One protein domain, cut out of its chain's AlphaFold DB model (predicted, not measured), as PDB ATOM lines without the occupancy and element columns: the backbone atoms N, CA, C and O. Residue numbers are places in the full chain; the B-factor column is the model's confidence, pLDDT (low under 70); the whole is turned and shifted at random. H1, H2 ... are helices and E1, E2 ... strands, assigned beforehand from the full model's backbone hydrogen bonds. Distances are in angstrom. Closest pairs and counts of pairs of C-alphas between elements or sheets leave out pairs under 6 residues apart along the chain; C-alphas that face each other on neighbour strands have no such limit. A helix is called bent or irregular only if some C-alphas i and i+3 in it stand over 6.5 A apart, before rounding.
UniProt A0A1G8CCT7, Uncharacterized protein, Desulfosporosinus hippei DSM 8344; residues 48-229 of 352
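Overview. This is residues 48 to 229 of the 352 residues of an uncharacterized protein of Desulfosporosinus hippei DSM 8344 (UniProt A0A1G8CCT7). Two antiparallel sheets stand roughly end to end along the longest axis and make one wall, joined where E5 runs on into E6, with helices packed over one side. H1 and H3 on one face of the sheet E1 E2 E4 E5 give two layers, helices on one face of a sheet, and so do H4 and H6 on the sheet E3 E7 E6, where H2 and H5 only graze. The tip of the hairpin E4 E5 lies at one end of the length and the loop of residues 195 to 208 at the other. The printed part has 182 residues with six named helices and seven named strands, in the order H1 E1 E2 H2 H3 H4 E3 H5 H6 E4 E5 E6 E7. It is mixed, helices and strands, and compact, with a radius of gyration of the C-alphas of 16.3 A and spans of 52 by 40 by 27 A.

Arrangement. Begin at H1, residues 51 to 65, which is on the sheet of E1, residues 74 to 78, E2, residues 83 to 88, E4, residues 167 to 175, and E5, residues 178 to 185, at a height over the sheet of 8.4 A. On the local plane it runs along the strands at 29.9 degrees to E4, only just short of slantwise; their closest C-alphas, of Ile 52 and Gly 173, are 5.9 A apart. In the hairpin E1 and E2 look for N 75 and O 87, 3.0 A apart, within hydrogen-bond range; E2 and E4 have N 84 and O 170 at 2.8 A, and the hairpin E4 and E5 has N 173 and O 180 at 2.8 A. H2, residues 93 to 99, only grazes the sheet of E3, residues 133 to 137, E7, residues 209 to 216, and E6, residues 187 to 194. H3, residues 104 to 109, touches H1 at residues 63 to 65 alone, about perpendicular at 85 degrees; the closest C-alphas, of Arg 64 and Gln 108, are 4.9 A apart. H4, residues 114 to 129, touches H1 with residues 115 to 119 alone, at a shallow tilt of 23 degrees, opposite ways; the closest C-alphas, of Ser 57 and Val 116, are 5.7 A apart. H4 is 8.7 A over its sheet and runs across the strands, at 64 degrees to E3 on the local plane. H5, residues 138 to 144, only grazes that sheet with residues 138 to 140. H6, residues 151 to 165, is 8.8 A over the same sheet and runs along E6, at 7 degrees on the local plane. It touches H4 with residues 160 to 164 alone, only just about perpendicular at 73 degrees; the closest C-alphas, of Gln 115 and Asp 160, are 5.1 A apart. E3 and E7 have N 134 and O 214 at 2.7 A, and the hairpin E6 and E7 has N 190 and O 213 at 2.9 A. Every O i to N i+4 pair is within hydrogen-bond range in H3, H4, H5 and H6; H1 has 7 of 11, and H2 has 1 of 3, with 2 of 4 O i to N i+3 pairs.

Along the chain. Find C-alpha 51 at (-2.610, 108.636, -2.300); from there H1 runs 22.4 A, irregular but only just, as C-alphas 58 and 61 are 6.6 A apart. H2 is irregular too, with C-alphas 95 and 98 8.3 A apart. H4 is 22.6 A long and H6 21.0 A. E4, 22.3 A, starts at C-alpha 167 (-8.307, 92.548, 0.305) and bends by 60 degrees at residue 172. E5 is 21.9 A long and E6 21.4 A. E7, 20.5 A, ends at C-alpha 216 (2.886, 92.689, -1.973).

Size, cuts and confidence. The two C-alphas farthest apart, of Gly 177 and Gly 206, are 53.0 A apart. The printed part has no cut, and E6 to E7, 14 residues, is a long link. The mean pLDDT of the printed part is 82.6; residues 90 to 101, 174 to 178, 193 to 209 and 224 to 226 are under 70.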
ATOM      1  N   LEU A  48       6.141 104.358   2.390       83.31
ATOM      2  CA  LEU A  48       5.546 104.929   1.184       83.31
ATOM      3  C   LEU A  48       4.210 105.592   1.534       83.31
ATOM      4  O   LEU A  48       3.314 104.952   2.067       83.31
ATOM      5  N   GLY A  49       4.096 106.883   1.234       78.06
ATOM      6  CA  GLY A  49       2.916 107.704   1.487       78.06
ATOM      7  C   GLY A  49       2.354 108.251   0.183       78.06
ATOM      8  O   GLY A  49       2.428 109.455  -0.072       78.06
ATOM      9  N   SER A  50       1.856 107.375  -0.680       82.81
ATOM     10  CA  SER A  50       1.096 107.756  -1.873       82.81
ATOM     11  C   SER A  50      -0.395 107.895  -1.547       82.81
ATOM     12  O   SER A  50      -0.874 107.359  -0.542       82.81
ATOM     13  N   ASP A  51      -1.148 108.558  -2.427       83.44
ATOM     14  CA  ASP A  51      -2.610 108.636  -2.300       83.44
ATOM     15  C   ASP A  51      -3.247 107.233  -2.273       83.44
ATOM     16  O   ASP A  51      -4.220 107.020  -1.553       83.44
ATOM     17  N   ILE A  52      -2.658 106.257  -2.977       88.06
ATOM     18  CA  ILE A  52      -3.090 104.850  -2.970       88.06
ATOM     19  C   ILE A  52      -2.910 104.236  -1.577       88.06
ATOM     20  O   ILE A  52      -3.878 103.764  -0.993       88.06
ATOM     21  N   THR A  53      -1.703 104.301  -0.996       90.12
ATOM     22  CA  THR A  53      -1.431 103.716   0.337       90.12
ATOM     23  C   THR A  53      -2.306 104.318   1.434       90.12
ATOM     24  O   THR A  53      -2.732 103.622   2.359       90.12
ATOM     25  N   GLN A  54      -2.626 105.606   1.314       88.25
ATOM     26  CA  GLN A  54      -3.551 106.264   2.220       88.25
ATOM     27  C   GLN A  54      -4.985 105.785   2.011       88.25
ATOM     28  O   GLN A  54      -5.663 105.475   2.982       88.25
ATOM     29  N   THR A  55      -5.444 105.730   0.761       90.12
ATOM     30  CA  THR A  55      -6.804 105.292   0.427       90.12
ATOM     31  C   THR A  55      -7.039 103.862   0.914       90.12
ATOM     32  O   THR A  55      -8.077 103.591   1.508       90.12
ATOM     33  N   ILE A  56      -6.029 102.990   0.789       93.88
ATOM     34  CA  ILE A  56      -6.030 101.643   1.375       93.88
ATOM     35  C   ILE A  56      -6.175 101.702   2.901       93.88
ATOM     36  O   ILE A  56      -7.073 101.078   3.460       93.88
ATOM     37  N   SER A  57      -5.343 102.498   3.578       93.75
ATOM     38  CA  SER A  57      -5.378 102.626   5.045       93.75
ATOM     39  C   SER A  57      -6.709 103.176   5.572       93.75
ATOM     40  O   SER A  57      -7.162 102.765   6.637       93.75
ATOM     41  N   GLU A  58      -7.342 104.092   4.835       91.56
ATOM     42  CA  GLU A  58      -8.659 104.657   5.153       91.56
ATOM     43  C   GLU A  58      -9.799 103.668   4.873       91.56
ATOM     44  O   GLU A  58     -10.816 103.702   5.565       91.56
ATOM     45  N   GLY A  59      -9.660 102.799   3.867       93.25
ATOM     46  CA  GLY A  59     -10.720 101.879   3.463       93.25
ATOM     47  C   GLY A  59     -10.746 100.551   4.219       93.25
ATOM     48  O   GLY A  59     -11.842 100.065   4.487       93.25
ATOM     49  N   ILE A  60      -9.593 100.024   4.662       95.31
ATOM     50  CA  ILE A  60      -9.516  98.820   5.518       95.31
ATOM     51  C   ILE A  60     -10.530  98.865   6.679       95.31
ATOM     52  O   ILE A  60     -11.357  97.964   6.766       95.31
ATOM     53  N   PRO A  61     -10.545  99.886   7.561       93.56
ATOM     54  CA  PRO A  61     -11.478  99.907   8.688       93.56
ATOM     55  C   PRO A  61     -12.944 100.087   8.267       93.56
ATOM     56  O   PRO A  61     -13.837  99.696   9.017       93.56
ATOM     57  N   ARG A  62     -13.219 100.657   7.087       92.69
ATOM     58  CA  ARG A  62     -14.593 100.878   6.607       92.69
ATOM     59  C   ARG A  62     -15.262  99.600   6.121       92.69
ATOM     60  O   ARG A  62     -16.480  99.491   6.226       92.69
ATOM     61  N   LEU A  63     -14.476  98.622   5.671       93.81
ATOM     62  CA  LEU A  63     -14.975  97.291   5.323       93.81
ATOM     63  C   LEU A  63     -15.729  96.629   6.492       93.81
ATOM     64  O   LEU A  63     -16.639  95.850   6.243       93.81
ATOM     65  N   ARG A  64     -15.441  96.997   7.754       92.50
ATOM     66  CA  ARG A  64     -16.152  96.509   8.955       92.50
ATOM     67  C   ARG A  64     -17.663  96.761   8.930       92.50
ATOM     68  O   ARG A  64     -18.414  96.055   9.594       92.50
ATOM     69  N   HIS A  65     -18.090  97.803   8.226       90.56
ATOM     70  CA  HIS A  65     -19.486  98.223   8.128       90.56
ATOM     71  C   HIS A  65     -19.978  98.223   6.676       90.56
ATOM     72  O   HIS A  65     -21.008  98.825   6.375       90.56
ATOM     73  N   ALA A  66     -19.223  97.593   5.772       92.62
ATOM     74  CA  ALA A  66     -19.617  97.460   4.383       92.62
ATOM     75  C   ALA A  66     -20.828  96.521   4.255       92.62
ATOM     76  O   ALA A  66     -20.928  95.546   5.004       92.62
ATOM     77  N   PRO A  67     -21.740  96.766   3.303       92.31
ATOM     78  CA  PRO A  67     -22.726  95.766   2.920       92.31
ATOM     79  C   PRO A  67     -22.028  94.464   2.507       92.31
ATOM     80  O   PRO A  67     -21.026  94.501   1.786       92.31
ATOM     81  N   ILE A  68     -22.551  93.336   2.983       92.81
ATOM     82  CA  ILE A  68     -22.093  91.998   2.603       92.81
ATOM     83  C   ILE A  68     -22.945  91.517   1.427       92.81
ATOM     84  O   ILE A  68     -24.174  91.577   1.489       92.81
ATOM     85  N   ASP A  69     -22.283  91.038   0.379       88.81
ATOM     86  CA  ASP A  69     -22.887  90.272  -0.706       88.81
ATOM     87  C   ASP A  69     -22.654  88.785  -0.414       88.81
ATOM     88  O   ASP A  69     -21.565  88.252  -0.639       88.81
ATOM     89  N   VAL A  70     -23.672  88.142   0.165       78.25
ATOM     90  CA  VAL A  70     -23.605  86.740   0.606       78.25
ATOM     91  C   VAL A  70     -23.457  85.794  -0.585       78.25
ATOM     92  O   VAL A  70     -22.759  84.790  -0.480       78.25
ATOM     93  N   ASP A  71     -24.042  86.133  -1.738       81.50
ATOM     94  CA  ASP A  71     -24.005  85.284  -2.935       81.50
ATOM     95  C   ASP A  71     -22.608  85.237  -3.568       81.50
ATOM     96  O   ASP A  71     -22.283  84.317  -4.319       81.50
ATOM     97  N   ARG A  72     -21.775  86.242  -3.281       80.12
ATOM     98  CA  ARG A  72     -20.417  86.383  -3.821       80.12
ATOM     99  C   ARG A  72     -19.322  86.317  -2.755       80.12
ATOM    100  O   ARG A  72     -18.184  86.663  -3.071       80.12
ATOM    101  N   ASP A  73     -19.689  85.954  -1.525       84.62
ATOM    102  CA  ASP A  73     -18.831  85.891  -0.333       84.62
ATOM    103  C   ASP A  73     -17.850  87.075  -0.221       84.62
ATOM    104  O   ASP A  73     -16.636  86.933  -0.036       84.62
ATOM    105  N   ASN A  74     -18.377  88.290  -0.404       89.81
ATOM    106  CA  ASN A  74     -17.566  89.502  -0.387       89.81
ATOM    107  C   ASN A  74     -18.244  90.669   0.333       89.81
ATOM    108  O   ASN A  74     -19.449  90.693   0.589       89.81
ATOM    109  N   CYS A  75     -17.441  91.675   0.662       92.94
ATOM    110  CA  CYS A  75     -17.947  92.987   1.038       92.94
ATOM    111  C   CYS A  75     -17.063  94.078   0.439       92.94
ATOM    112  O   CYS A  75     -15.855  93.900   0.265       92.94
ATOM    113  N   SER A  76     -17.654  95.227   0.116       93.38
ATOM    114  CA  SER A  76     -16.913  96.311  -0.526       93.38
ATOM    115  C   SER A  76     -17.351  97.696  -0.071       93.38
ATOM    116  O   SER A  76     -18.469  97.915   0.393       93.38
ATOM    117  N   VAL A  77     -16.427  98.647  -0.178       92.88
ATOM    118  CA  VAL A  77     -16.636 100.039   0.200       92.88
ATOM    119  C   VAL A  77     -16.074 100.977  -0.859       92.88
ATOM    120  O   VAL A  77     -14.915 100.874  -1.267       92.88
ATOM    121  N   ASP A  78     -16.888 101.952  -1.252       89.38
ATOM    122  CA  ASP A  78     -16.445 103.070  -2.075       89.38
ATOM    123  C   ASP A  78     -15.716 104.118  -1.230       89.38
ATOM    124  O   ASP A  78     -16.225 104.643  -0.231       89.38
ATOM    125  N   ILE A  79     -14.516 104.493  -1.665       83.62
ATOM    126  CA  ILE A  79     -13.700 105.509  -1.001       83.62
ATOM    127  C   ILE A  79     -13.864 106.846  -1.714       83.62
ATOM    128  O   ILE A  79     -12.968 107.322  -2.406       83.62
ATOM    129  N   SER A  80     -15.030 107.471  -1.531       73.31
ATOM    130  CA  SER A  80     -15.292 108.886  -1.857       73.31
ATOM    131  C   SER A  80     -14.771 109.333  -3.239       73.31
ATOM    132  O   SER A  80     -14.084 110.348  -3.349       73.31
ATOM    133  N   GLY A  81     -15.062 108.558  -4.290       73.25
ATOM    134  CA  GLY A  81     -14.665 108.869  -5.672       73.25
ATOM    135  C   GLY A  81     -13.207 108.552  -6.031       73.25
ATOM    136  O   GLY A  81     -12.775 108.861  -7.137       73.25
ATOM    137  N   LYS A  82     -12.439 107.936  -5.122       79.56
ATOM    138  CA  LYS A  82     -11.072 107.445  -5.382       79.56
ATOM    139  C   LYS A  82     -11.030 105.997  -5.874       79.56
ATOM    140  O   LYS A  82      -9.964 105.535  -6.278       79.56
ATOM    141  N   GLY A  83     -12.165 105.302  -5.830       86.50
ATOM    142  CA  GLY A  83     -12.306 103.900  -6.207       86.50
ATOM    143  C   GLY A  83     -12.941 103.059  -5.103       86.50
ATOM    144  O   GLY A  83     -13.511 103.608  -4.155       86.50
ATOM    145  N   LYS A  84     -12.810 101.740  -5.230       92.88
ATOM    146  CA  LYS A  84     -13.412 100.727  -4.359       92.88
ATOM    147  C   LYS A  84     -12.325  99.916  -3.656       92.88
ATOM    148  O   LYS A  84     -11.296  99.598  -4.252       92.88
ATOM    149  N   ILE A  85     -12.567  99.556  -2.400       93.81
ATOM    150  CA  ILE A  85     -11.839  98.486  -1.710       93.81
ATOM    151  C   ILE A  85     -12.812  97.353  -1.454       93.81
ATOM    152  O   ILE A  85     -13.954  97.590  -1.063       93.81
ATOM    153  N   GLU A  86     -12.363  96.134  -1.681       94.00
ATOM    154  CA  GLU A  86     -13.167  94.933  -1.578       94.00
ATOM    155  C   GLU A  86     -12.407  93.883  -0.777       94.00
ATOM    156  O   GLU A  86     -11.189  93.766  -0.868       94.00
ATOM    157  N   MET A  87     -13.130  93.147   0.052       92.81
ATOM    158  CA  MET A  87     -12.634  91.943   0.688       92.81
ATOM    159  C   MET A  87     -13.377  90.776   0.065       92.81
ATOM    160  O   MET A  87     -14.597  90.694   0.200       92.81
ATOM    161  N   VAL A  88     -12.632  89.915  -0.618       88.06
ATOM    162  CA  VAL A  88     -13.122  88.653  -1.174       88.06
ATOM    163  C   VAL A  88     -12.390  87.551  -0.438       88.06
ATOM    164  O   VAL A  88     -11.154  87.540  -0.401       88.06
ATOM    165  N   LEU A  89     -13.141  86.642   0.169       81.62
ATOM    166  CA  LEU A  89     -12.552  85.445   0.736       81.62
ATOM    167  C   LEU A  89     -12.291  84.462  -0.399       81.62
ATOM    168  O   LEU A  89     -13.106  83.625  -0.745       81.62
ATOM    169  N   ASP A  90     -11.147  84.660  -1.038       67.69
ATOM    170  CA  ASP A  90     -10.593  83.711  -1.991       67.69
ATOM    171  C   ASP A  90      -9.869  82.603  -1.214       67.69
ATOM    172  O   ASP A  90      -9.345  82.870  -0.121       67.69
ATOM    173  N   GLU A  91      -9.815  81.392  -1.770       55.91
ATOM    174  CA  GLU A  91      -9.200  80.202  -1.168       55.91
ATOM    175  C   GLU A  91      -7.678  80.412  -0.978       55.91
ATOM    176  O   GLU A  91      -6.838  79.863  -1.677       55.91
ATOM    177  N   ASN A  92      -7.266  81.196   0.025       55.31
ATOM    178  CA  ASN A  92      -5.948  81.053   0.654       55.31
ATOM    179  C   ASN A  92      -5.959  79.814   1.585       55.31
ATOM    180  O   ASN A  92      -5.296  79.836   2.631       55.31
ATOM    181  N   GLU A  93      -6.764  78.796   1.246       50.97
ATOM    182  CA  GLU A  93      -7.042  77.617   2.062       50.97
ATOM    183  C   GLU A  93      -5.725  76.926   2.396       50.97
ATOM    184  O   GLU A  93      -5.397  76.877   3.572       50.97
ATOM    185  N   ASP A  94      -4.864  76.608   1.429       55.94
ATOM    186  CA  ASP A  94      -3.602  75.883   1.664       55.94
ATOM    187  C   ASP A  94      -2.699  76.468   2.772       55.94
ATOM    188  O   ASP A  94      -1.973  75.755   3.466       55.94
ATOM    189  N   VAL A  95      -2.698  77.795   2.956       59.56
ATOM    190  CA  VAL A  95      -1.820  78.449   3.941       59.56
ATOM    191  C   VAL A  95      -2.499  78.557   5.315       59.56
ATOM    192  O   VAL A  95      -1.819  78.516   6.348       59.56
ATOM    193  N   PHE A  96      -3.828  78.689   5.350       66.94
ATOM    194  CA  PHE A  96      -4.624  78.908   6.565       66.94
ATOM    195  C   PHE A  96      -5.579  77.750   6.918       66.94
ATOM    196  O   PHE A  96      -6.323  77.881   7.889       66.94
ATOM    197  N   GLU A  97      -5.500  76.632   6.198       56.81
ATOM    198  CA  GLU A  97      -6.367  75.436   6.187       56.81
ATOM    199  C   GLU A  97      -6.776  74.991   7.599       56.81
ATOM    200  O   GLU A  97      -7.946  74.783   7.918       56.81
ATOM    201  N   ASP A  98      -5.810  74.973   8.515       55.69
ATOM    202  CA  ASP A  98      -5.987  74.487   9.883       55.69
ATOM    203  C   ASP A  98      -6.597  75.505  10.869       55.69
ATOM    204  O   ASP A  98      -6.757  75.207  12.059       55.69
ATOM    205  N   ARG A  99      -6.903  76.736  10.433       57.03
ATOM    206  CA  ARG A  99      -7.588  77.754  11.260       57.03
ATOM    207  C   ARG A  99      -9.105  77.779  11.058       57.03
ATOM    208  O   ARG A  99      -9.775  78.548  11.751       57.03
ATOM    209  N   GLY A 100      -9.617  76.883  10.215       55.53
ATOM    210  CA  GLY A 100     -11.029  76.765   9.871       55.53
ATOM    211  C   GLY A 100     -11.446  77.762   8.793       55.53
ATOM    212  O   GLY A 100     -10.835  78.819   8.636       55.53
ATOM    213  N   VAL A 101     -12.511  77.416   8.070       62.06
ATOM    214  CA  VAL A 101     -13.146  78.299   7.087       62.06
ATOM    215  C   VAL A 101     -13.684  79.522   7.831       62.06
ATOM    216  O   VAL A 101     -14.556  79.409   8.694       62.06
ATOM    217  N   MET A 102     -13.110  80.691   7.553       77.69
ATOM    218  CA  MET A 102     -13.641  81.964   8.031       77.69
ATOM    219  C   MET A 102     -14.665  82.436   7.008       77.69
ATOM    220  O   MET A 102     -14.290  82.620   5.864       77.69
ATOM    221  N   ASP A 103     -15.919  82.637   7.407       85.44
ATOM    222  CA  ASP A 103     -16.929  83.265   6.544       85.44
ATOM    223  C   ASP A 103     -16.737  84.794   6.449       85.44
ATOM    224  O   ASP A 103     -16.059  85.410   7.291       85.44
ATOM    225  N   ILE A 104     -17.345  85.429   5.437       89.19
ATOM    226  CA  ILE A 104     -17.205  86.875   5.199       89.19
ATOM    227  C   ILE A 104     -17.704  87.725   6.371       89.19
ATOM    228  O   ILE A 104     -17.094  88.751   6.688       89.19
ATOM    229  N   GLU A 105     -18.747  87.294   7.083       90.44
ATOM    230  CA  GLU A 105     -19.256  88.009   8.260       90.44
ATOM    231  C   GLU A 105     -18.225  88.015   9.397       90.44
ATOM    232  O   GLU A 105     -17.996  89.023  10.072       90.44
ATOM    233  N   SER A 106     -17.570  86.883   9.617       89.31
ATOM    234  CA  SER A 106     -16.537  86.678  10.620       89.31
ATOM    235  C   SER A 106     -15.264  87.426  10.254       89.31
ATOM    236  O   SER A 106     -14.669  88.061  11.132       89.31
ATOM    237  N   ALA A 107     -14.883  87.437   8.977       90.19
ATOM    238  CA  ALA A 107     -13.801  88.278   8.480       90.19
ATOM    239  C   ALA A 107     -14.111  89.763   8.717       90.19
ATOM    240  O   ALA A 107     -13.304  90.470   9.326       90.19
ATOM    241  N   GLN A 108     -15.318  90.218   8.358       93.31
ATOM    242  CA  GLN A 108     -15.768  91.597   8.549       93.31
ATOM    243  C   GLN A 108     -15.762  92.012  10.030       93.31
ATOM    244  O   GLN A 108     -15.245  93.080  10.378       93.31
ATOM    245  N   ARG A 109     -16.269  91.162  10.935       91.94
ATOM    246  CA  ARG A 109     -16.257  91.409  12.392       91.94
ATOM    247  C   ARG A 109     -14.844  91.524  12.967       91.94
ATOM    248  O   ARG A 109     -14.655  92.189  13.989       91.94
ATOM    249  N   ASN A 110     -13.860  90.893  12.328       92.12
ATOM    250  CA  ASN A 110     -12.467  90.881  12.767       92.12
ATOM    251  C   ASN A 110     -11.611  92.018  12.190       92.12
ATOM    252  O   ASN A 110     -10.436  92.126  12.552       92.12
ATOM    253  N   ILE A 111     -12.187  92.907  11.380       93.50
ATOM    254  CA  ILE A 111     -11.512  94.117  10.903       93.50
ATOM    255  C   ILE A 111     -11.225  95.058  12.075       93.50
ATOM    256  O   ILE A 111     -12.118  95.472  12.823       93.50
ATOM    257  N   ARG A 112      -9.949  95.406  12.240       92.25
ATOM    258  CA  ARG A 112      -9.414  96.262  13.304       92.25
ATOM    259  C   ARG A 112      -8.397  97.237  12.696       92.25
ATOM    260  O   ARG A 112      -8.167  97.292  11.490       92.25
ATOM    261  N   LEU A 113      -7.792  98.059  13.546       93.31
ATOM    262  CA  LEU A 113      -6.738  98.988  13.124       93.31
ATOM    263  C   LEU A 113      -5.329  98.413  13.272       93.31
ATOM    264  O   LEU A 113      -4.378  98.987  12.744       93.31
ATOM    265  N   SER A 114      -5.199  97.239  13.896       93.75
ATOM    266  CA  SER A 114      -3.960  96.466  13.867       93.75
ATOM    267  C   SER A 114      -3.598  96.023  12.447       93.75
ATOM    268  O   SER A 114      -2.415  96.023  12.117       93.75
ATOM    269  N   GLN A 115      -4.586  95.773  11.576       95.88
ATOM    270  CA  GLN A 115      -4.367  95.557  10.141       95.88
ATOM    271  C   GLN A 115      -3.743  96.785   9.465       95.88
ATOM    272  O   GLN A 115      -2.828  96.639   8.659       95.88
ATOM    273  N   VAL A 116      -4.179  98.001   9.812       96.12
ATOM    274  CA  VAL A 116      -3.585  99.235   9.271       96.12
ATOM    275  C   VAL A 116      -2.143  99.388   9.752       96.12
ATOM    276  O   VAL A 116      -1.260  99.662   8.945       96.12
ATOM    277  N   GLN A 117      -1.867  99.151  11.038       95.75
ATOM    278  CA  GLN A 117      -0.496  99.177  11.565       95.75
ATOM    279  C   GLN A 117       0.397  98.128  10.884       95.75
ATOM    280  O   GLN A 117       1.505  98.448  10.457       95.75
ATOM    281  N   LEU A 118      -0.087  96.894  10.719       96.44
ATOM    282  CA  LEU A 118       0.641  95.839  10.018       96.44
ATOM    283  C   LEU A 118       0.915  96.219   8.561       96.44
ATOM    284  O   LEU A 118       2.041  96.075   8.092       96.44
ATOM    285  N   PHE A 119      -0.074  96.776   7.862       96.94
ATOM    286  CA  PHE A 119       0.103  97.274   6.503       96.94
ATOM    287  C   PHE A 119       1.190  98.358   6.423       96.94
ATOM    288  O   PHE A 119       2.075  98.275   5.575       96.94
ATOM    289  N   GLN A 120       1.208  99.323   7.350       95.50
ATOM    290  CA  GLN A 120       2.270 100.335   7.411       95.50
ATOM    291  C   GLN A 120       3.653  99.723   7.679       95.50
ATOM    292  O   GLN A 120       4.646 100.142   7.081       95.50
ATOM    293  N   TYR A 121       3.729  98.688   8.518       94.81
ATOM    294  CA  TYR A 121       4.970  97.949   8.741       94.81
ATOM    295  C   TYR A 121       5.447  97.217   7.475       94.81
ATOM    296  O   TYR A 121       6.635  97.244   7.161       94.81
ATOM    297  N   LEU A 122       4.540  96.634   6.687       94.88
ATOM    298  CA  LEU A 122       4.885  96.022   5.396       94.88
ATOM    299  C   LEU A 122       5.408  97.056   4.392       94.88
ATOM    300  O   LEU A 122       6.407  96.811   3.717       94.88
ATOM    301  N   LEU A 123       4.785  98.235   4.329       92.94
ATOM    302  CA  LEU A 123       5.263  99.343   3.495       92.94
ATOM    303  C   LEU A 123       6.654  99.825   3.921       92.94
ATOM    304  O   LEU A 123       7.479 100.150   3.065       92.94
ATOM    305  N   TYR A 124       6.929  99.856   5.228       90.81
ATOM    306  CA  TYR A 124       8.265 100.139   5.751       90.81
ATOM    307  C   TYR A 124       9.283  99.094   5.277       90.81
ATOM    308  O   TYR A 124      10.317  99.463   4.723       90.81
ATOM    309  N   GLN A 125       8.975  97.804   5.437       90.62
ATOM    310  CA  GLN A 125       9.853  96.702   5.030       90.62
ATOM    311  C   GLN A 125      10.141  96.726   3.523       90.62
ATOM    312  O   GLN A 125      11.300  96.654   3.103       90.62
ATOM    313  N   PHE A 126       9.112  96.947   2.700       89.94
ATOM    314  CA  PHE A 126       9.291  97.180   1.268       89.94
ATOM    315  C   PHE A 126      10.207  98.378   1.003       89.94
ATOM    316  O   PHE A 126      11.084  98.320   0.143       89.94
ATOM    317  N   ASN A 127      10.038  99.479   1.738       86.25
ATOM    318  CA  ASN A 127      10.857 100.668   1.542       86.25
ATOM    319  C   ASN A 127      12.341 100.430   1.877       86.25
ATOM    320  O   ASN A 127      13.179 101.029   1.200       86.25
ATOM    321  N   GLN A 128      12.660  99.570   2.850       83.31
ATOM    322  CA  GLN A 128      14.039  99.207   3.200       83.31
ATOM    323  C   GLN A 128      14.685  98.291   2.157       83.31
ATOM    324  O   GLN A 128      15.804  98.547   1.720       83.31
ATOM    325  N   HIS A 129      13.975  97.248   1.726       84.81
ATOM    326  CA  HIS A 129      14.567  96.178   0.916       84.81
ATOM    327  C   HIS A 129      14.294  96.300  -0.585       84.81
ATOM    328  O   HIS A 129      14.969  95.659  -1.385       84.81
ATOM    329  N   LYS A 130      13.310  97.117  -0.983       85.12
ATOM    330  CA  LYS A 130      12.836  97.293  -2.370       85.12
ATOM    331  C   LYS A 130      12.413  95.989  -3.054       85.12
ATOM    332  O   LYS A 130      12.429  95.892  -4.278       85.12
ATOM    333  N   GLN A 131      12.002  94.999  -2.266       87.94
ATOM    334  CA  GLN A 131      11.535  93.696  -2.732       87.94
ATOM    335  C   GLN A 131      10.068  93.509  -2.345       87.94
ATOM    336  O   GLN A 131       9.693  93.754  -1.201       87.94
ATOM    337  N   LYS A 132       9.239  93.064  -3.302       90.44
ATOM    338  CA  LYS A 132       7.813  92.758  -3.066       90.44
ATOM    339  C   LYS A 132       7.632  91.618  -2.070       90.44
ATOM    340  O   LYS A 132       6.718  91.655  -1.253       90.44
ATOM    341  N   LYS A 133       8.514  90.619  -2.155       93.88
ATOM    342  CA  LYS A 133       8.589  89.497  -1.225       93.88
ATOM    343  C   LYS A 133       9.288  89.954   0.051       93.88
ATOM    344  O   LYS A 133      10.475  90.263   0.041       93.88
ATOM    345  N   ILE A 134       8.540  89.976   1.141       92.50
ATOM    346  CA  ILE A 134       8.960  90.432   2.457       92.50
ATOM    347  C   ILE A 134       9.007  89.229   3.392       92.50
ATOM    348  O   ILE A 134       8.047  88.469   3.512       92.50
ATOM    349  N   THR A 135      10.137  89.085   4.078       90.50
ATOM    350  CA  THR A 135      10.341  88.076   5.118       90.50
ATOM    351  C   THR A 135      10.174  88.753   6.474       90.50
ATOM    352  O   THR A 135      11.001  89.568   6.872       90.50
ATOM    353  N   LEU A 136       9.071  88.468   7.161       89.88
ATOM    354  CA  LEU A 136       8.682  89.116   8.412       89.88
ATOM    355  C   LEU A 136       9.073  88.259   9.604       89.88
ATOM    356  O   LEU A 136       8.469  87.213   9.824       89.88
ATOM    357  N   ASP A 137      10.009  88.733  10.420       87.94
ATOM    358  CA  ASP A 137      10.162  88.212  11.776       87.94
ATOM    359  C   ASP A 137       9.025  88.752  12.659       87.94
ATOM    360  O   ASP A 137       8.901  89.964  12.883       87.94
ATOM    361  N   ILE A 138       8.182  87.847  13.161       87.69
ATOM    362  CA  ILE A 138       7.028  88.223  13.985       87.69
ATOM    363  C   ILE A 138       7.453  88.790  15.344       87.69
ATOM    364  O   ILE A 138       6.708  89.560  15.950       87.69
ATOM    365  N   ARG A 139       8.651  88.432  15.831       87.38
ATOM    366  CA  ARG A 139       9.217  88.969  17.071       87.38
ATOM    367  C   ARG A 139       9.490  90.458  16.922       87.38
ATOM    368  O   ARG A 139       9.045  91.222  17.769       87.38
ATOM    369  N   ASN A 140      10.125  90.862  15.822       89.75
ATOM    370  CA  ASN A 140      10.424  92.269  15.549       89.75
ATOM    371  C   ASN A 140       9.141  93.105  15.480       89.75
ATOM    372  O   ASN A 140       9.093  94.215  16.001       89.75
ATOM    373  N   TYR A 141       8.074  92.557  14.888       91.25
ATOM    374  CA  TYR A 141       6.777  93.231  14.864       91.25
ATOM    375  C   TYR A 141       6.164  93.377  16.266       91.25
ATOM    376  O   TYR A 141       5.658  94.443  16.604       91.25
ATOM    377  N   PHE A 142       6.224  92.348  17.114       91.19
ATOM    378  CA  PHE A 142       5.695  92.434  18.481       91.19
ATOM    379  C   PHE A 142       6.503  93.349  19.396       91.19
ATOM    380  O   PHE A 142       5.906  94.100  20.167       91.19
ATOM    381  N   GLU A 143       7.828  93.344  19.265       90.62
ATOM    382  CA  GLU A 143       8.703  94.300  19.946       90.62
ATOM    383  C   GLU A 143       8.383  95.737  19.514       90.62
ATOM    384  O   GLU A 143       8.270  96.619  20.361       90.62
ATOM    385  N   LEU A 144       8.140  95.965  18.219       90.38
ATOM    386  CA  LEU A 144       7.716  97.267  17.700       90.38
ATOM    387  C   LEU A 144       6.352  97.711  18.249       90.38
ATOM    388  O   LEU A 144       6.169  98.879  18.569       90.38
ATOM    389  N   ARG A 145       5.398  96.784  18.362       90.81
ATOM    390  CA  ARG A 145       4.057  97.039  18.912       90.81
ATOM    391  C   ARG A 145       4.046  97.193  20.440       90.81
ATOM    392  O   ARG A 145       2.990  97.481  20.995       90.81
ATOM    393  N   GLY A 146       5.165  96.934  21.122       89.69
ATOM    394  CA  GLY A 146       5.232  96.927  22.584       89.69
ATOM    395  C   GLY A 146       4.391  95.821  23.235       89.69
ATOM    396  O   GLY A 146       3.980  95.955  24.385       89.69
ATOM    397  N   ILE A 147       4.106  94.725  22.518       89.88
ATOM    398  CA  ILE A 147       3.265  93.628  23.019       89.88
ATOM    399  C   ILE A 147       4.073  92.356  23.255       89.88
ATOM    400  O   ILE A 147       4.950  91.978  22.482       89.88
ATOM    401  N   THR A 148       3.735  91.627  24.318       88.25
ATOM    402  CA  THR A 148       4.345  90.320  24.572       88.25
ATOM    403  C   THR A 148       3.876  89.296  23.542       88.25
ATOM    404  O   THR A 148       2.688  89.208  23.211       88.25
ATOM    405  N   ARG A 149       4.802  88.443  23.098       86.50
ATOM    406  CA  ARG A 149       4.517  87.293  22.240       86.50
ATOM    407  C   ARG A 149       3.749  86.202  23.000       86.50
ATOM    408  O   ARG A 149       4.332  85.238  23.488       86.50
ATOM    409  N   ARG A 150       2.432  86.368  23.093       84.88
ATOM    410  CA  ARG A 150       1.486  85.387  23.649       84.88
ATOM    411  C   ARG A 150       0.673  84.736  22.533       84.88
ATOM    412  O   ARG A 150       0.597  85.292  21.435       84.88
ATOM    413  N   LYS A 151       0.071  83.574  22.804       82.62
ATOM    414  CA  LYS A 151      -0.691  82.805  21.805       82.62
ATOM    415  C   LYS A 151      -1.787  83.662  21.165       82.62
ATOM    416  O   LYS A 151      -1.864  83.733  19.948       82.62
ATOM    417  N   GLU A 152      -2.540  84.399  21.970       84.88
ATOM    418  CA  GLU A 152      -3.610  85.281  21.514       84.88
ATOM    419  C   GLU A 152      -3.120  86.403  20.584       84.88
ATOM    420  O   GLU A 152      -3.808  86.759  19.635       84.88
ATOM    421  N   ASN A 153      -1.918  86.945  20.804       87.75
ATOM    422  CA  ASN A 153      -1.353  87.994  19.949       87.75
ATOM    423  C   ASN A 153      -0.807  87.421  18.639       87.75
ATOM    424  O   ASN A 153      -0.936  88.050  17.592       87.75
ATOM    425  N   VAL A 154      -0.243  86.214  18.692       85.94
ATOM    426  CA  VAL A 154       0.145  85.436  17.508       85.94
ATOM    427  C   VAL A 154      -1.085  85.112  16.658       85.94
ATOM    428  O   VAL A 154      -1.083  85.369  15.460       85.94
ATOM    429  N   ASP A 155      -2.161  84.633  17.280       84.12
ATOM    430  CA  ASP A 155      -3.410  84.319  16.588       84.12
ATOM    431  C   ASP A 155      -4.025  85.563  15.937       84.12
ATOM    432  O   ASP A 155      -4.427  85.516  14.775       84.12
ATOM    433  N   ARG A 156      -4.022  86.700  16.644       87.12
ATOM    434  CA  ARG A 156      -4.452  87.993  16.091       87.12
ATOM    435  C   ARG A 156      -3.590  88.450  14.919       87.12
ATOM    436  O   ARG A 156      -4.134  88.928  13.937       87.12
ATOM    437  N   PHE A 157      -2.271  88.294  14.998       90.56
ATOM    438  CA  PHE A 157      -1.372  88.644  13.898       90.56
ATOM    439  C   PHE A 157      -1.690  87.849  12.625       90.56
ATOM    440  O   PHE A 157      -1.697  88.416  11.534       90.56
ATOM    441  N   TYR A 158      -2.007  86.559  12.750       86.56
ATOM    442  CA  TYR A 158      -2.425  85.760  11.597       86.56
ATOM    443  C   TYR A 158      -3.791  86.150  11.061       86.56
ATOM    444  O   TYR A 158      -3.952  86.203   9.849       86.56
ATOM    445  N   GLN A 159      -4.748  86.465  11.936       88.06
ATOM    446  CA  GLN A 159      -6.035  87.016  11.508       88.06
ATOM    447  C   GLN A 159      -5.847  88.331  10.741       88.06
ATOM    448  O   GLN A 159      -6.467  88.525   9.700       88.06
ATOM    449  N   ASP A 160      -4.960  89.211  11.218       93.19
ATOM    450  CA  ASP A 160      -4.648  90.466  10.539       93.19
ATOM    451  C   ASP A 160      -4.047  90.205   9.148       93.19
ATOM    452  O   ASP A 160      -4.468  90.828   8.175       93.19
ATOM    453  N   LEU A 161      -3.096  89.269   9.031       91.81
ATOM    454  CA  LEU A 161      -2.507  88.878   7.746       91.81
ATOM    455  C   LEU A 161      -3.520  88.243   6.796       91.81
ATOM    456  O   LEU A 161      -3.512  88.580   5.614       91.81
ATOM    457  N   PHE A 162      -4.370  87.349   7.301       88.88
ATOM    458  CA  PHE A 162      -5.425  86.707   6.526       88.88
ATOM    459  C   PHE A 162      -6.353  87.763   5.927       88.88
ATOM    460  O   PHE A 162      -6.469  87.851   4.709       88.88
ATOM    461  N   ILE A 163      -6.896  88.654   6.762       92.38
ATOM    462  CA  ILE A 163      -7.780  89.739   6.316       92.38
ATOM    463  C   ILE A 163      -7.082  90.625   5.284       92.38
ATOM    464  O   ILE A 163      -7.650  90.892   4.232       92.38
ATOM    465  N   LEU A 164      -5.841  91.059   5.537       94.75
ATOM    466  CA  LEU A 164      -5.098  91.869   4.565       94.75
ATOM    467  C   LEU A 164      -4.867  91.124   3.243       94.75
ATOM    468  O   LEU A 164      -4.869  91.749   2.185       94.75
ATOM    469  N   SER A 165      -4.664  89.808   3.294       92.06
ATOM    470  CA  SER A 165      -4.496  88.980   2.101       92.06
ATOM    471  C   SER A 165      -5.791  88.769   1.328       92.06
ATOM    472  O   SER A 165      -5.724  88.507   0.139       92.06
ATOM    473  N   SER A 166      -6.950  88.925   1.959       91.31
ATOM    474  CA  SER A 166      -8.260  88.828   1.304       91.31
ATOM    475  C   SER A 166      -8.726  90.155   0.694       91.31
ATOM    476  O   SER A 166      -9.788  90.222   0.083       91.31
ATOM    477  N   ILE A 167      -7.954  91.235   0.850       94.31
ATOM    478  CA  ILE A 167      -8.307  92.548   0.305       94.31
ATOM    479  C   ILE A 167      -7.801  92.691  -1.130       94.31
ATOM    480  O   ILE A 167      -6.611  92.536  -1.413       94.31
ATOM    481  N   SER A 168      -8.704  93.087  -2.017       93.50
ATOM    482  CA  SER A 168      -8.426  93.629  -3.340       93.50
ATOM    483  C   SER A 168      -8.910  95.077  -3.422       93.50
ATOM    484  O   SER A 168      -9.670  95.574  -2.585       93.50
ATOM    485  N   PHE A 169      -8.420  95.819  -4.403       92.44
ATOM    486  CA  PHE A 169      -8.843  97.195  -4.597       92.44
ATOM    487  C   PHE A 169      -8.822  97.583  -6.066       92.44
ATOM    488  O   PHE A 169      -8.051  97.051  -6.858       92.44
ATOM    489  N   ASP A 170      -9.660  98.557  -6.391       92.06
ATOM    490  CA  ASP A 170      -9.758  99.210  -7.687       92.06
ATOM    491  C   ASP A 170      -9.702 100.715  -7.447       92.06
ATOM    492  O   ASP A 170     -10.702 101.336  -7.086       92.06
ATOM    493  N   LEU A 171      -8.504 101.286  -7.553       88.38
ATOM    494  CA  LEU A 171      -8.226 102.659  -7.147       88.38
ATOM    495  C   LEU A 171      -7.660 103.481  -8.295       88.38
ATOM    496  O   LEU A 171      -6.851 103.011  -9.091       88.38
ATOM    497  N   VAL A 172      -8.021 104.760  -8.322       82.50
ATOM    498  CA  VAL A 172      -7.421 105.739  -9.227       82.50
ATOM    499  C   VAL A 172      -6.271 106.437  -8.505       82.50
ATOM    500  O   VAL A 172      -6.474 107.237  -7.591       82.50
ATOM    501  N   GLY A 173      -5.041 106.138  -8.917       70.25
ATOM    502  CA  GLY A 173      -3.832 106.798  -8.439       70.25
ATOM    503  C   GLY A 173      -3.361 107.888  -9.396       70.25
ATOM    504  O   GLY A 173      -3.516 107.768 -10.606       70.25
ATOM    505  N   LYS A 174      -2.734 108.949  -8.882       66.88
ATOM    506  CA  LYS A 174      -2.022 109.924  -9.724       66.88
ATOM    507  C   LYS A 174      -0.532 109.614  -9.753       66.88
ATOM    508  O   LYS A 174       0.155 109.765  -8.743       66.88
ATOM    509  N   ASN A 175      -0.012 109.274 -10.927       60.38
ATOM    510  CA  ASN A 175       1.413 109.088 -11.158       60.38
ATOM    511  C   ASN A 175       1.913 110.112 -12.185       60.38
ATOM    512  O   ASN A 175       1.463 110.154 -13.323       60.38
ATOM    513  N   SER A 176       2.830 110.996 -11.778       57.09
ATOM    514  CA  SER A 176       3.409 112.026 -12.671       57.09
ATOM    515  C   SER A 176       2.389 112.949 -13.358       57.09
ATOM    516  O   SER A 176       2.668 113.473 -14.426       57.09
ATOM    517  N   GLY A 177       1.228 113.180 -12.737       62.72
ATOM    518  CA  GLY A 177       0.159 114.013 -13.306       62.72
ATOM    519  C   GLY A 177      -0.851 113.243 -14.161       62.72
ATOM    520  O   GLY A 177      -1.898 113.799 -14.473       62.72
ATOM    521  N   VAL A 178      -0.592 111.967 -14.459       66.44
ATOM    522  CA  VAL A 178      -1.527 111.066 -15.142       66.44
ATOM    523  C   VAL A 178      -2.291 110.254 -14.099       66.44
ATOM    524  O   VAL A 178      -1.698 109.733 -13.152       66.44
ATOM    525  N   SER A 179      -3.612 110.177 -14.247       75.12
ATOM    526  CA  SER A 179      -4.448 109.283 -13.443       75.12
ATOM    527  C   SER A 179      -4.380 107.872 -14.030       75.12
ATOM    528  O   SER A 179      -4.736 107.678 -15.188       75.12
ATOM    529  N   GLU A 180      -3.936 106.897 -13.242       78.38
ATOM    530  CA  GLU A 180      -3.900 105.476 -13.598       78.38
ATOM    531  C   GLU A 180      -4.860 104.710 -12.683       78.38
ATOM    532  O   GLU A 180      -4.872 104.919 -11.467       78.38
ATOM    533  N   ARG A 181      -5.666 103.821 -13.266       85.62
ATOM    534  CA  ARG A 181      -6.512 102.886 -12.520       85.62
ATOM    535  C   ARG A 181      -5.697 101.638 -12.189       85.62
ATOM    536  O   ARG A 181      -5.080 101.055 -13.075       85.62
ATOM    537  N   ILE A 182      -5.695 101.235 -10.926       85.75
ATOM    538  CA  ILE A 182      -4.977 100.064 -10.424       85.75
ATOM    539  C   ILE A 182      -5.999  99.119  -9.811       85.75
ATOM    540  O   ILE A 182      -6.634  99.474  -8.820       85.75
ATOM    541  N   VAL A 183      -6.124  97.934 -10.408       88.81
ATOM    542  CA  VAL A 183      -6.989  96.852  -9.933       88.81
ATOM    543  C   VAL A 183      -6.101  95.695  -9.516       88.81
ATOM    544  O   VAL A 183      -5.444  95.105 -10.371       88.81
ATOM    545  N   GLU A 184      -6.020  95.410  -8.218       90.75
ATOM    546  CA  GLU A 184      -5.119  94.367  -7.734       90.75
ATOM    547  C   GLU A 184      -5.426  93.868  -6.320       90.75
ATOM    548  O   GLU A 184      -6.132  94.514  -5.546       90.75
ATOM    549  N   LYS A 185      -4.845  92.716  -5.970       91.06
ATOM    550  CA  LYS A 185      -4.800  92.190  -4.602       91.06
ATOM    551  C   LYS A 185      -3.788  92.986  -3.777       91.06
ATOM    552  O   LYS A 185      -2.715  93.354  -4.264       91.06
ATOM    553  N   LEU A 186      -4.109  93.234  -2.511       94.25
ATOM    554  CA  LEU A 186      -3.242  93.987  -1.610       94.25
ATOM    555  C   LEU A 186      -1.911  93.262  -1.395       94.25
ATOM    556  O   LEU A 186      -0.838  93.841  -1.598       94.25
ATOM    557  N   LEU A 187      -2.004  91.996  -0.995       94.25
ATOM    558  CA  LEU A 187      -0.877  91.108  -0.751       94.25
ATOM    559  C   LEU A 187      -1.297  89.639  -0.848       94.25
ATOM    560  O   LEU A 187      -2.476  89.300  -0.801       94.25
ATOM    561  N   THR A 188      -0.316  88.750  -0.929       90.25
ATOM    562  CA  THR A 188      -0.493  87.302  -0.795       90.25
ATOM    563  C   THR A 188       0.427  86.782   0.299       90.25
ATOM    564  O   THR A 188       1.607  87.133   0.351       90.25
ATOM    565  N   VAL A 189      -0.093  85.927   1.174       87.69
ATOM    566  CA  VAL A 189       0.730  85.212   2.153       87.69
ATOM    567  C   VAL A 189       1.237  83.941   1.486       87.69
ATOM    568  O   VAL A 189       0.449  83.194   0.922       87.69
ATOM    569  N   LYS A 190       2.554  83.723   1.485       84.06
ATOM    570  CA  LYS A 190       3.162  82.593   0.768       84.06
ATOM    571  C   LYS A 190       3.417  81.391   1.667       84.06
ATOM    572  O   LYS A 190       3.130  80.277   1.262       84.06
ATOM    573  N   ARG A 191       4.031  81.604   2.836       76.06
ATOM    574  CA  ARG A 191       4.435  80.525   3.758       76.06
ATOM    575  C   ARG A 191       4.824  81.049   5.136       76.06
ATOM    576  O   ARG A 191       5.156  82.230   5.283       76.06
ATOM    577  N   ALA A 192       4.867  80.150   6.115       76.00
ATOM    578  CA  ALA A 192       5.445  80.389   7.431       76.00
ATOM    579  C   ALA A 192       6.702  79.529   7.630       76.00
ATOM    580  O   ALA A 192       6.803  78.426   7.099       76.00
ATOM    581  N   LEU A 193       7.670  80.034   8.393       69.25
ATOM    582  CA  LEU A 193       8.885  79.305   8.754       69.25
ATOM    583  C   LEU A 193       8.970  79.153  10.273       69.25
ATOM    584  O   LEU A 193       8.678  80.084  11.037       69.25
ATOM    585  N   SER A 194       9.400  77.976  10.718       67.94
ATOM    586  CA  SER A 194       9.734  77.708  12.115       67.94
ATOM    587  C   SER A 194      11.043  78.402  12.517       67.94
ATOM    588  O   SER A 194      11.810  78.861  11.673       67.94
ATOM    589  N   ALA A 195      11.343  78.441  13.819       61.28
ATOM    590  CA  ALA A 195      12.620  78.958  14.327       61.28
ATOM    591  C   ALA A 195      13.869  78.220  13.787       61.28
ATOM    592  O   ALA A 195      14.959  78.778  13.845       61.28
ATOM    593  N   GLY A 196      13.716  76.996  13.265       57.28
ATOM    594  CA  GLY A 196      14.788  76.226  12.621       57.28
ATOM    595  C   GLY A 196      14.897  76.435  11.106       57.28
ATOM    596  O   GLY A 196      15.685  75.753  10.464       57.28
ATOM    597  N   GLY A 197      14.098  77.333  10.517       61.69
ATOM    598  CA  GLY A 197      14.080  77.589   9.072       61.69
ATOM    599  C   GLY A 197      13.242  76.602   8.253       61.69
ATOM    600  O   GLY A 197      13.060  76.817   7.059       61.69
ATOM    601  N   GLU A 198      12.692  75.559   8.883       63.91
ATOM    602  CA  GLU A 198      11.772  74.625   8.225       63.91
ATOM    603  C   GLU A 198      10.457  75.316   7.861       63.91
ATOM    604  O   GLU A 198       9.888  76.045   8.686       63.91
ATOM    605  N   GLU A 199       9.962  75.046   6.654       57.47
ATOM    606  CA  GLU A 199       8.630  75.460   6.224       57.47
ATOM    607  C   GLU A 199       7.569  74.752   7.070       57.47
ATOM    608  O   GLU A 199       7.624  73.541   7.286       57.47
ATOM    609  N   ILE A 200       6.624  75.529   7.593       62.97
ATOM    610  CA  ILE A 200       5.511  75.026   8.394       62.97
ATOM    611  C   ILE A 200       4.221  75.732   7.977       62.97
ATOM    612  O   ILE A 200       4.238  76.913   7.624       62.97
ATOM    613  N   GLY A 201       3.092  75.032   8.068       55.44
ATOM    614  CA  GLY A 201       1.782  75.684   8.078       55.44
ATOM    615  C   GLY A 201       1.618  76.579   9.315       55.44
ATOM    616  O   GLY A 201       2.367  76.467  10.294       55.44
ATOM    617  N   PHE A 202       0.612  77.462   9.324       57.06
ATOM    618  CA  PHE A 202       0.307  78.313  10.491       57.06
ATOM    619  C   PHE A 202      -0.268  77.552  11.702       57.06
ATOM    620  O   PHE A 202      -0.569  78.156  12.740       57.06
ATOM    621  N   SER A 203      -0.377  76.230  11.585       49.78
ATOM    622  CA  SER A 203      -0.744  75.287  12.629       49.78
ATOM    623  C   SER A 203       0.277  74.155  12.659       49.78
ATOM    624  O   SER A 203       0.188  73.169  11.942       49.78
ATOM    625  N   VAL A 204       1.265  74.259  13.541       46.22
ATOM    626  CA  VAL A 204       1.932  73.055  14.032       46.22
ATOM    627  C   VAL A 204       1.915  73.151  15.541       46.22
ATOM    628  O   VAL A 204       2.672  73.919  16.144       46.22
ATOM    629  N   LYS A 205       1.015  72.383  16.168       48.41
ATOM    630  CA  LYS A 205       1.049  72.132  17.612       48.41
ATOM    631  C   LYS A 205       2.491  71.769  17.991       48.41
ATOM    632  O   LYS A 205       3.004  70.736  17.580       48.41
ATOM    633  N   GLY A 206       3.154  72.657  18.732       50.94
ATOM    634  CA  GLY A 206       4.517  72.459  19.233       50.94
ATOM    635  C   GLY A 206       5.644  73.203  18.499       50.94
ATOM    636  O   GLY A 206       6.693  73.386  19.113       50.94
ATOM    637  N   ARG A 207       5.466  73.709  17.263       54.56
ATOM    638  CA  ARG A 207       6.520  74.489  16.570       54.56
ATOM    639  C   ARG A 207       6.220  75.987  16.595       54.56
ATOM    640  O   ARG A 207       5.149  76.450  16.217       54.56
ATOM    641  N   LYS A 208       7.194  76.774  17.060       64.69
ATOM    642  CA  LYS A 208       7.098  78.238  17.125       64.69
ATOM    643  C   LYS A 208       7.369  78.817  15.735       64.69
ATOM    644  O   LYS A 208       8.523  78.846  15.315       64.69
ATOM    645  N   VAL A 209       6.333  79.313  15.053       66.06
ATOM    646  CA  VAL A 209       6.502  80.130  13.837       66.06
ATOM    647  C   VAL A 209       7.370  81.333  14.180       66.06
ATOM    648  O   VAL A 209       7.037  82.091  15.086       66.06
ATOM    649  N   ALA A 210       8.504  81.490  13.519       74.50
ATOM    650  CA  ALA A 210       9.392  82.631  13.718       74.50
ATOM    651  C   ALA A 210       9.177  83.682  12.631       74.50
ATOM    652  O   ALA A 210       9.216  84.880  12.907       74.50
ATOM    653  N   THR A 211       8.879  83.229  11.415       83.94
ATOM    654  CA  THR A 211       8.907  84.087  10.238       83.94
ATOM    655  C   THR A 211       7.715  83.830   9.334       83.94
ATOM    656  O   THR A 211       7.266  82.695   9.194       83.94
ATOM    657  N   VAL A 212       7.207  84.883   8.699       87.06
ATOM    658  CA  VAL A 212       6.156  84.799   7.681       87.06
ATOM    659  C   VAL A 212       6.624  85.457   6.402       87.06
ATOM    660  O   VAL A 212       7.198  86.542   6.434       87.06
ATOM    661  N   ILE A 213       6.372  84.813   5.270       89.31
ATOM    662  CA  ILE A 213       6.700  85.354   3.958       89.31
ATOM    663  C   ILE A 213       5.426  85.881   3.317       89.31
ATOM    664  O   ILE A 213       4.473  85.138   3.080       89.31
ATOM    665  N   VAL A 214       5.442  87.176   3.020       92.31
ATOM    666  CA  VAL A 214       4.355  87.915   2.379       92.31
ATOM    667  C   VAL A 214       4.869  88.494   1.071       92.31
ATOM    668  O   VAL A 214       6.018  88.915   0.992       92.31
ATOM    669  N   GLU A 215       4.039  88.536   0.042       93.75
ATOM    670  CA  GLU A 215       4.332  89.226  -1.210       93.75
ATOM    671  C   GLU A 215       3.297  90.328  -1.441       93.75
ATOM    672  O   GLU A 215       2.100  90.056  -1.476       93.75
ATOM    673  N   LEU A 216       3.747  91.578  -1.559       93.88
ATOM    674  CA  LEU A 216       2.886  92.689  -1.973       93.88
ATOM    675  C   LEU A 216       2.548  92.559  -3.466       93.88
ATOM    676  O   LEU A 216       3.401  92.123  -4.241       93.88
ATOM    677  N   GLY A 217       1.349  92.988  -3.869       90.88
ATOM    678  CA  GLY A 217       0.982  93.060  -5.290       90.88
ATOM    679  C   GLY A 217       1.892  93.994  -6.108       90.88
ATOM    680  O   GLY A 217       2.600  94.844  -5.561       90.88
ATOM    681  N   GLU A 218       1.865  93.858  -7.431       89.94
ATOM    682  CA  GLU A 218       2.611  94.653  -8.417       89.94
ATOM    683  C   GLU A 218       2.369  96.159  -8.287       89.94
ATOM    684  O   GLU A 218       3.267  96.963  -8.557       89.94
ATOM    685  N   TRP A 219       1.193  96.565  -7.809       89.94
ATOM    686  CA  TRP A 219       0.818  97.951  -7.546       89.94
ATOM    687  C   TRP A 219       1.872  98.716  -6.743       89.94
ATOM    688  O   TRP A 219       2.048  99.920  -6.951       89.94
ATOM    689  N   ILE A 220       2.604  98.040  -5.850       88.44
ATOM    690  CA  ILE A 220       3.628  98.675  -5.019       88.44
ATOM    691  C   ILE A 220       4.790  99.217  -5.862       88.44
ATOM    692  O   ILE A 220       5.359 100.259  -5.535       88.44
ATOM    693  N   GLN A 221       5.115  98.557  -6.979       84.19
ATOM    694  CA  GLN A 221       6.185  98.971  -7.891       84.19
ATOM    695  C   GLN A 221       5.797 100.201  -8.713       84.19
ATOM    696  O   GLN A 221       6.664 100.972  -9.124       84.19
ATOM    697  N   LYS A 222       4.493 100.424  -8.907       80.88
ATOM    698  CA  LYS A 222       3.961 101.600  -9.606       80.88
ATOM    699  C   LYS A 222       4.065 102.878  -8.767       80.88
ATOM    700  O   LYS A 222       3.927 103.984  -9.295       80.88
ATOM    701  N   LEU A 223       4.318 102.760  -7.460       78.81
ATOM    702  CA  LEU A 223       4.423 103.907  -6.565       78.81
ATOM    703  C   LEU A 223       5.770 104.621  -6.682       78.81
ATOM    704  O   LEU A 223       6.844 104.022  -6.711       78.81
ATOM    705  N   LYS A 224       5.735 105.956  -6.630       69.62
ATOM    706  CA  LYS A 224       6.959 106.759  -6.576       69.62
ATOM    707  C   LYS A 224       7.666 106.577  -5.236       69.62
ATOM    708  O   LYS A 224       7.241 107.138  -4.229       69.62
ATOM    709  N   LEU A 225       8.838 105.948  -5.260       61.38
ATOM    710  CA  LEU A 225       9.686 105.740  -4.076       61.38
ATOM    711  C   LEU A 225      10.097 107.038  -3.348       61.38
ATOM    712  O   LEU A 225      10.475 107.000  -2.181       61.38
ATOM    713  N   LYS A 226      10.013 108.199  -4.013       64.25
ATOM    714  CA  LYS A 226      10.308 109.517  -3.419       64.25
ATOM    715  C   LYS A 226       9.161 110.076  -2.562       64.25
ATOM    716  O   LYS A 226       9.371 111.043  -1.834       64.25
ATOM    717  N   GLN A 227       7.960 109.503  -2.641       71.56
ATOM    718  CA  GLN A 227       6.795 109.922  -1.862       71.56
ATOM    719  C   GLN A 227       6.699 109.096  -0.577       71.56
ATOM    720  O   GLN A 227       5.863 108.207  -0.473       71.56
ATOM    721  N   PHE A 228       7.535 109.393   0.414       79.31
ATOM    722  CA  PHE A 228       7.435 108.775   1.740       79.31
ATOM    723  C   PHE A 228       6.707 109.699   2.724       79.31
ATOM    724  O   PHE A 228       6.657 110.913   2.513       79.31
ATOM    725  N   ILE A 229       6.128 109.127   3.772       86.44
ATOM    726  CA  ILE A 229       5.782 109.812   5.023       86.44
ATOM    727  C   ILE A 229       6.630 109.188   6.137       86.44
ATOM    728  O   ILE A 229       7.057 108.040   6.027       86.44
TER     729      ILE A 229